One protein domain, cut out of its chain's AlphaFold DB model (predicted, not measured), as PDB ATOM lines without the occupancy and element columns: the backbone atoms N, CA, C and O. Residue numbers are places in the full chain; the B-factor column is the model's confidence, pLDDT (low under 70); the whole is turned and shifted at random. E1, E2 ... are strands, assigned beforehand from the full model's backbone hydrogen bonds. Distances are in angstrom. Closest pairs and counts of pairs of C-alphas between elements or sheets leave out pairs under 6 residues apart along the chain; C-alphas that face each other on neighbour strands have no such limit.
ATOM      1  N   ALA A 454      11.380 294.186  40.584       66.38
ATOM      2  CA  ALA A 454      10.782 295.502  40.513       66.38
ATOM      3  C   ALA A 454       9.638 295.463  39.499       66.38
ATOM      4  O   ALA A 454       9.811 295.019  38.357       66.38
ATOM      5  N   MET A 455       8.465 295.865  39.957       80.81
ATOM      6  CA  MET A 455       7.328 296.197  39.121       80.81
ATOM      7  C   MET A 455       7.414 297.691  38.834       80.81
ATOM      8  O   MET A 455       7.399 298.487  39.769       80.81
ATOM      9  N   ALA A 456       7.511 298.052  37.563       83.62
ATOM     10  CA  ALA A 456       7.483 299.430  37.109       83.62
ATOM     11  C   ALA A 456       6.326 299.651  36.128       83.62
ATOM     12  O   ALA A 456       5.698 298.695  35.678       83.62
ATOM     13  N   GLY A 457       6.014 300.897  35.809       88.31
ATOM     14  CA  GLY A 457       5.022 301.242  34.791       88.31
ATOM     15  C   GLY A 457       4.565 302.681  34.922       88.31
ATOM     16  O   GLY A 457       5.041 303.395  35.801       88.31
ATOM     17  N   THR A 458       3.635 303.111  34.069       90.06
ATOM     18  CA  THR A 458       3.015 304.438  34.168       90.06
ATOM     19  C   THR A 458       1.560 304.392  34.604       90.06
ATOM     20  O   THR A 458       0.793 303.537  34.172       90.06
ATOM     21  N   ILE A 459       1.162 305.356  35.431       89.81
ATOM     22  CA  ILE A 459      -0.219 305.571  35.859       89.81
ATOM     23  C   ILE A 459      -0.806 306.726  35.046       89.81
ATOM     24  O   ILE A 459      -0.218 307.806  34.966       89.81
ATOM     25  N   THR A 460      -1.957 306.493  34.419       88.56
ATOM     26  CA  THR A 460      -2.642 307.455  33.540       88.56
ATOM     27  C   THR A 460      -4.131 307.535  33.829       88.56
ATOM     28  O   THR A 460      -4.735 306.573  34.305       88.56
ATOM     29  N   ASP A 461      -4.730 308.679  33.522       87.00
ATOM     30  CA  ASP A 461      -6.178 308.859  33.540       87.00
ATOM     31  C   ASP A 461      -6.807 308.061  32.386       87.00
ATOM     32  O   ASP A 461      -6.425 308.209  31.224       87.00
ATOM     33  N   ALA A 462      -7.773 307.195  32.705       80.88
ATOM     34  CA  ALA A 462      -8.424 306.319  31.731       80.88
ATOM     35  C   ALA A 462      -9.274 307.072  30.686       80.88
ATOM     36  O   ALA A 462      -9.549 306.527  29.618       80.88
ATOM     37  N   ASN A 463      -9.699 308.303  30.985       82.88
ATOM     38  CA  ASN A 463     -10.531 309.140  30.123       82.88
ATOM     39  C   ASN A 463      -9.700 310.136  29.304       82.88
ATOM     40  O   ASN A 463      -9.975 310.319  28.118       82.88
ATOM     41  N   THR A 482       5.129 302.676  47.005       85.88
ATOM     42  CA  THR A 482       5.792 303.730  46.243       85.88
ATOM     43  C   THR A 482       4.773 304.779  45.791       85.88
ATOM     44  O   THR A 482       3.565 304.549  45.871       85.88
ATOM     45  N   LEU A 483       5.268 305.930  45.341       86.56
ATOM     46  CA  LEU A 483       4.465 306.966  44.688       86.56
ATOM     47  C   LEU A 483       4.877 307.051  43.219       86.56
ATOM     48  O   LEU A 483       6.058 306.865  42.919       86.56
ATOM     49  N   SER A 484       3.932 307.348  42.328       88.94
ATOM     50  CA  SER A 484       4.284 307.725  40.958       88.94
ATOM     51  C   SER A 484       4.954 309.102  40.900       88.94
ATOM     52  O   SER A 484       4.610 309.999  41.670       88.94
ATOM     53  N   ASP A 485       5.906 309.268  39.984       86.50
ATOM     54  CA  ASP A 485       6.620 310.520  39.730       86.50
ATOM     55  C   ASP A 485       5.793 311.517  38.889       86.50
ATOM     56  O   ASP A 485       4.631 311.275  38.552       86.50
ATOM     57  N   ASN A 486       6.397 312.655  38.532       84.31
ATOM     58  CA  ASN A 486       5.752 313.719  37.748       84.31
ATOM     59  C   ASN A 486       5.363 313.281  36.323       84.31
ATOM     60  O   ASN A 486       4.518 313.912  35.691       84.31
ATOM     61  N   GLU A 487       5.973 312.215  35.806       86.06
ATOM     62  CA  GLU A 487       5.645 311.603  34.517       86.06
ATOM     63  C   GLU A 487       4.698 310.400  34.680       86.06
ATOM     64  O   GLU A 487       4.380 309.707  33.712       86.06
ATOM     65  N   GLY A 488       4.204 310.163  35.900       82.19
ATOM     66  CA  GLY A 488       3.327 309.058  36.257       82.19
ATOM     67  C   GLY A 488       4.037 307.710  36.375       82.19
ATOM     68  O   GLY A 488       3.346 306.706  36.550       82.19
ATOM     69  N   ASN A 489       5.369 307.645  36.289       90.88
ATOM     70  CA  ASN A 489       6.109 306.393  36.435       90.88
ATOM     71  C   ASN A 489       6.147 305.968  37.903       90.88
ATOM     72  O   ASN A 489       6.380 306.791  38.782       90.88
ATOM     73  N   TYR A 490       5.984 304.683  38.185       89.62
ATOM     74  CA  TYR A 490       6.172 304.116  39.518       89.62
ATOM     75  C   TYR A 490       7.126 302.924  39.450       89.62
ATOM     76  O   TYR A 490       7.219 302.266  38.417       89.62
ATOM     77  N   GLU A 491       7.814 302.634  40.555       88.31
ATOM     78  CA  GLU A 491       8.614 301.416  40.718       88.31
ATOM     79  C   GLU A 491       8.471 300.878  42.146       88.31
ATOM     80  O   GLU A 491       8.676 301.602  43.127       88.31
ATOM     81  N   LEU A 492       8.090 299.606  42.267       84.56
ATOM     82  CA  LEU A 492       7.875 298.922  43.536       84.56
ATOM     83  C   LEU A 492       8.552 297.549  43.528       84.56
ATOM     84  O   LEU A 492       8.246 296.697  42.695       84.56
ATOM     85  N   SER A 493       9.450 297.311  44.484       76.94
ATOM     86  CA  SER A 493      10.065 295.995  44.674       76.94
ATOM     87  C   SER A 493       9.087 295.013  45.307       76.94
ATOM     88  O   SER A 493       8.535 295.256  46.382       76.94
ATOM     89  N   VAL A 494       8.918 293.875  44.642       67.94
ATOM     90  CA  VAL A 494       7.970 292.824  44.997       67.94
ATOM     91  C   VAL A 494       8.731 291.590  45.431       67.94
ATOM     92  O   VAL A 494       9.613 291.088  44.722       67.94
ATOM     93  N   SER A 495       8.355 291.061  46.592       59.72
ATOM     94  CA  SER A 495       9.024 289.885  47.121       59.72
ATOM     95  C   SER A 495       8.706 288.644  46.291       59.72
ATOM     96  O   SER A 495       7.558 288.254  46.087       59.72
ATOM     97  N   ALA A 496       9.756 287.959  45.869       52.06
ATOM     98  CA  ALA A 496       9.741 286.885  44.894       52.06
ATOM     99  C   ALA A 496       9.020 285.572  45.264       52.06
ATOM    100  O   ALA A 496       9.129 284.586  44.528       52.06
ATOM    101  N   ARG A 497       8.333 285.492  46.401       53.94
ATOM    102  CA  ARG A 497       7.757 284.225  46.879       53.94
ATOM    103  C   ARG A 497       6.414 283.876  46.234       53.94
ATOM    104  O   ARG A 497       5.966 282.747  46.395       53.94
ATOM    105  N   GLN A 498       5.791 284.805  45.508       53.28
ATOM    106  CA  GLN A 498       4.481 284.609  44.885       53.28
ATOM    107  C   GLN A 498       4.561 284.718  43.353       53.28
ATOM    108  O   GLN A 498       5.391 285.444  42.801       53.28
ATOM    109  N   GLU A 499       3.738 283.927  42.660       58.59
ATOM    110  CA  GLU A 499       3.618 283.924  41.192       58.59
ATOM    111  C   GLU A 499       2.847 285.151  40.691       58.59
ATOM    112  O   GLU A 499       3.197 285.734  39.663       58.59
ATOM    113  N   TYR A 500       1.881 285.585  41.500       60.12
ATOM    114  CA  TYR A 500       1.144 286.826  41.362       60.12
ATOM    115  C   TYR A 500       1.248 287.622  42.660       60.12
ATOM    116  O   TYR A 500       1.123 287.038  43.734       60.12
ATOM    117  N   ALA A 501       1.429 288.933  42.564       65.50
ATOM    118  CA  ALA A 501       1.301 289.849  43.689       65.50
ATOM    119  C   ALA A 501       0.088 290.760  43.469       65.50
ATOM    120  O   ALA A 501      -0.203 291.166  42.340       65.50
ATOM    121  N   THR A 502      -0.654 291.024  44.543       66.06
ATOM    122  CA  THR A 502      -1.828 291.903  44.501       66.06
ATOM    123  C   THR A 502      -1.393 293.312  44.865       66.06
ATOM    124  O   THR A 502      -0.947 293.551  45.991       66.06
ATOM    125  N   PHE A 503      -1.538 294.231  43.918       71.00
ATOM    126  CA  PHE A 503      -1.268 295.646  44.119       71.00
ATOM    127  C   PHE A 503      -2.572 296.403  44.192       71.00
ATOM    128  O   PHE A 503      -3.464 296.195  43.371       71.00
ATOM    129  N   ALA A 504      -2.659 297.291  45.164       72.88
ATOM    130  CA  ALA A 504      -3.683 298.308  45.210       72.88
ATOM    131  C   ALA A 504      -3.057 299.637  44.790       72.88
ATOM    132  O   ALA A 504      -1.935 299.972  45.184       72.88
ATOM    133  N   ILE A 505      -3.786 300.357  43.949       82.62
ATOM    134  CA  ILE A 505      -3.426 301.674  43.463       82.62
ATOM    135  C   ILE A 505      -4.531 302.616  43.873       82.62
ATOM    136  O   ILE A 505      -5.696 302.417  43.523       82.62
ATOM    137  N   SER A 506      -4.121 303.637  44.605       80.44
ATOM    138  CA  SER A 506      -5.019 304.600  45.206       80.44
ATOM    139  C   SER A 506      -4.538 306.009  44.886       80.44
ATOM    140  O   SER A 506      -3.347 306.323  44.988       80.44
ATOM    141  N   LYS A 507      -5.470 306.865  44.471       82.88
ATOM    142  CA  LYS A 507      -5.254 308.296  44.240       82.88
ATOM    143  C   LYS A 507      -6.551 309.026  44.552       82.88
ATOM    144  O   LYS A 507      -7.613 308.620  44.088       82.88
ATOM    145  N   ALA A 508      -6.459 310.135  45.282       74.81
ATOM    146  CA  ALA A 508      -7.632 310.952  45.576       74.81
ATOM    147  C   ALA A 508      -8.395 311.351  44.296       74.81
ATOM    148  O   ALA A 508      -7.794 311.806  43.321       74.81
ATOM    149  N   ASN A 509      -9.727 311.233  44.336       76.62
ATOM    150  CA  ASN A 509     -10.666 311.474  43.225       76.62
ATOM    151  C   ASN A 509     -10.613 310.453  42.067       76.62
ATOM    152  O   ASN A 509     -11.251 310.668  41.035       76.62
ATOM    153  N   TYR A 510      -9.907 309.336  42.230       74.75
ATOM    154  CA  TYR A 510      -9.930 308.205  41.305       74.75
ATOM    155  C   TYR A 510     -10.445 306.963  42.020       74.75
ATOM    156  O   TYR A 510     -10.243 306.802  43.220       74.75
ATOM    157  N   LYS A 511     -11.092 306.064  41.276       66.56
ATOM    158  CA  LYS A 511     -11.532 304.786  41.832       66.56
ATOM    159  C   LYS A 511     -10.319 303.938  42.198       66.56
ATOM    160  O   LYS A 511      -9.485 303.654  41.331       66.56
ATOM    161  N   ASP A 512     -10.274 303.483  43.449       68.56
ATOM    162  CA  ASP A 512      -9.286 302.509  43.912       68.56
ATOM    163  C   ASP A 512      -9.264 301.298  42.976       68.56
ATOM    164  O   ASP A 512     -10.295 300.689  42.670       68.56
ATOM    165  N   THR A 513      -8.073 300.965  42.494       62.81
ATOM    166  CA  THR A 513      -7.880 299.915  41.498       62.81
ATOM    167  C   THR A 513      -6.968 298.853  42.076       62.81
ATOM    168  O   THR A 513      -5.830 299.125  42.449       62.81
ATOM    169  N   VAL A 514      -7.465 297.620  42.145       67.00
ATOM    170  CA  VAL A 514      -6.676 296.465  42.568       67.00
ATOM    171  C   VAL A 514      -6.327 295.646  41.341       67.00
ATOM    172  O   VAL A 514      -7.207 295.240  40.582       67.00
ATOM    173  N   ILE A 515      -5.040 295.386  41.159       59.34
ATOM    174  CA  ILE A 515      -4.526 294.581  40.061       59.34
ATOM    175  C   ILE A 515      -3.762 293.385  40.606       59.34
ATOM    176  O   ILE A 515      -3.021 293.464  41.586       59.34
ATOM    177  N   LEU A 516      -3.941 292.255  39.933       60.44
ATOM    178  CA  LEU A 516      -3.158 291.060  40.173       60.44
ATOM    179  C   LEU A 516      -2.064 291.002  39.113       60.44
ATOM    180  O   LEU A 516      -2.361 290.859  37.927       60.44
ATOM    181  N   VAL A 517      -0.806 291.115  39.525       67.31
ATOM    182  CA  VAL A 517       0.311 291.171  38.584       67.31
ATOM    183  C   VAL A 517       1.162 289.929  38.687       67.31
ATOM    184  O   VAL A 517       1.708 289.601  39.739       67.31
ATOM    185  N   SER A 518       1.249 289.238  37.551       67.56
ATOM    186  CA  SER A 518       2.183 288.143  37.350       67.56
ATOM    187  C   SER A 518       3.598 288.684  37.327       67.56
ATOM    188  O   SER A 518       3.889 289.703  36.703       67.56
ATOM    189  N   ARG A 519       4.503 287.925  37.919       66.31
ATOM    190  CA  ARG A 519       5.934 288.201  37.909       66.31
ATOM    191  C   ARG A 519       6.568 288.394  36.525       66.31
ATOM    192  O   ARG A 519       7.619 289.024  36.419       66.31
ATOM    193  N   GLU A 520       6.002 287.798  35.479       65.69
ATOM    194  CA  GLU A 520       6.536 287.961  34.119       65.69
ATOM    195  C   GLU A 520       6.333 289.389  33.589       65.69
ATOM    196  O   GLU A 520       7.143 289.874  32.799       65.69
ATOM    197  N   ASN A 521       5.315 290.094  34.091       65.75
ATOM    198  CA  ASN A 521       5.033 291.479  33.745       65.75
ATOM    199  C   ASN A 521       5.742 292.427  34.710       65.75
ATOM    200  O   ASN A 521       5.196 292.852  35.726       65.75
ATOM    201  N   LYS A 522       6.982 292.775  34.357       69.38
ATOM    202  CA  LYS A 522       7.769 293.784  35.081       69.38
ATOM    203  C   LYS A 522       7.363 295.218  34.752       69.38
ATOM    204  O   LYS A 522       7.719 296.106  35.510       69.38
ATOM    205  N   ASN A 523       6.659 295.429  33.637       79.69
ATOM    206  CA  ASN A 523       6.182 296.741  33.218       79.69
ATOM    207  C   ASN A 523       4.655 296.702  33.065       79.69
ATOM    208  O   ASN A 523       4.152 296.010  32.180       79.69
ATOM    209  N   VAL A 524       3.924 297.373  33.954       81.94
ATOM    210  CA  VAL A 524       2.457 297.367  33.995       81.94
ATOM    211  C   VAL A 524       1.947 298.796  34.021       81.94
ATOM    212  O   VAL A 524       1.993 299.463  35.053       81.94
ATOM    213  N   ASP A 525       1.427 299.252  32.888       83.00
ATOM    214  CA  ASP A 525       0.723 300.527  32.825       83.00
ATOM    215  C   ASP A 525      -0.669 300.393  33.450       83.00
ATOM    216  O   ASP A 525      -1.381 299.404  33.248       83.00
ATOM    217  N   ILE A 526      -1.041 301.391  34.245       83.25
ATOM    218  CA  ILE A 526      -2.258 301.404  35.053       83.25
ATOM    219  C   ILE A 526      -3.112 302.583  34.609       83.25
ATOM    220  O   ILE A 526      -2.651 303.722  34.549       83.25
ATOM    221  N   TYR A 527      -4.379 302.304  34.326       81.44
ATOM    222  CA  TYR A 527      -5.355 303.309  33.928       81.44
ATOM    223  C   TYR A 527      -6.350 303.502  35.066       81.44
ATOM    224  O   TYR A 527      -7.168 302.620  35.335       81.44
ATOM    225  N   LEU A 528      -6.271 304.637  35.757       79.25
ATOM    226  CA  LEU A 528      -7.198 304.969  36.831       79.25
ATOM    227  C   LEU A 528      -8.428 305.658  36.252       79.25
ATOM    228  O   LEU A 528      -8.328 306.602  35.471       79.25
ATOM    229  N   THR A 529      -9.607 305.191  36.650       79.81
ATOM    230  CA  THR A 529     -10.868 305.822  36.249       79.81
ATOM    231  C   THR A 529     -11.214 306.927  37.249       79.81
ATOM    232  O   THR A 529     -11.333 306.614  38.437       79.81
TER     233      THR A 529
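AT A GLANCE: This is residues 454 to 463 and 482 to 529 of the 948 residues of the protein "SigR protein" of Symbiodinium microadriaticum (UniProt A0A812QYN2). Two small sheets stand partly face to face round an open middle, like an elongated, incompletely closed barrel. The hairpin of E3 and E4 makes one wall and the mixed sheet E2, E1, E5 the other, with gaps between E2 and E3 and between E4 and E5. The printed part has 58 residues with five named strands, E1 to E5 in order along the chain, and no named helix; the class is all strand. The whole is compact, with a radius of gyration of the C-alphas of 11.3 A, and spans 33 by 20 by 16 A.

IN THESE COORDINATES: E1, residues 454 to 461, begins at C-alpha 454 (10.782, 295.502, 40.513) and is 22.7 A long. E2 is residues 489 to 494, 16.2 A. E3, residues 500 to 506, is 19.2 A long and E4, residues 513 to 518, 16.0 A. E5, residues 526 to 528, ends at C-alpha 528 (-7.198, 304.969, 36.831).

HOW THE PARTS SIT: Inner strand E1 has staggered pairing. Its residues 454 to 458 pair with E2, antiparallel at 144 degrees, with N 492 and O 455 2.8 A apart, within hydrogen-bond range. Its residues 459 to 461 pair with E5, parallel at 34 degrees, with N 526 and O 458 at 2.8 A. E3 and E4 are an antiparallel hairpin at 156 degrees, with N 505 and O 513 at 2.8 A. The closest C-alphas of E2 and E3, Val 494 and Ala 501, are 7.4 A apart; those of E4 and E5, Thr 513 and Leu 528, 6.9 A. E1 is apart from E3 and E4.

THE WHOLE: The C-alphas farthest apart, those of Asn 463 and Arg 497, are 35.2 A apart. Residues 464 to 481 are not printed; C-alphas 463 and 482 are 23.6 A apart across the cut. Of the links printed whole, E2 to E3 is tight, and E3 to E4 and E4 to E5 are short. Mean pLDDT of the printed part is 75.5, with residue 454, residues 494 to 502 and residues 511 to 522 under 70.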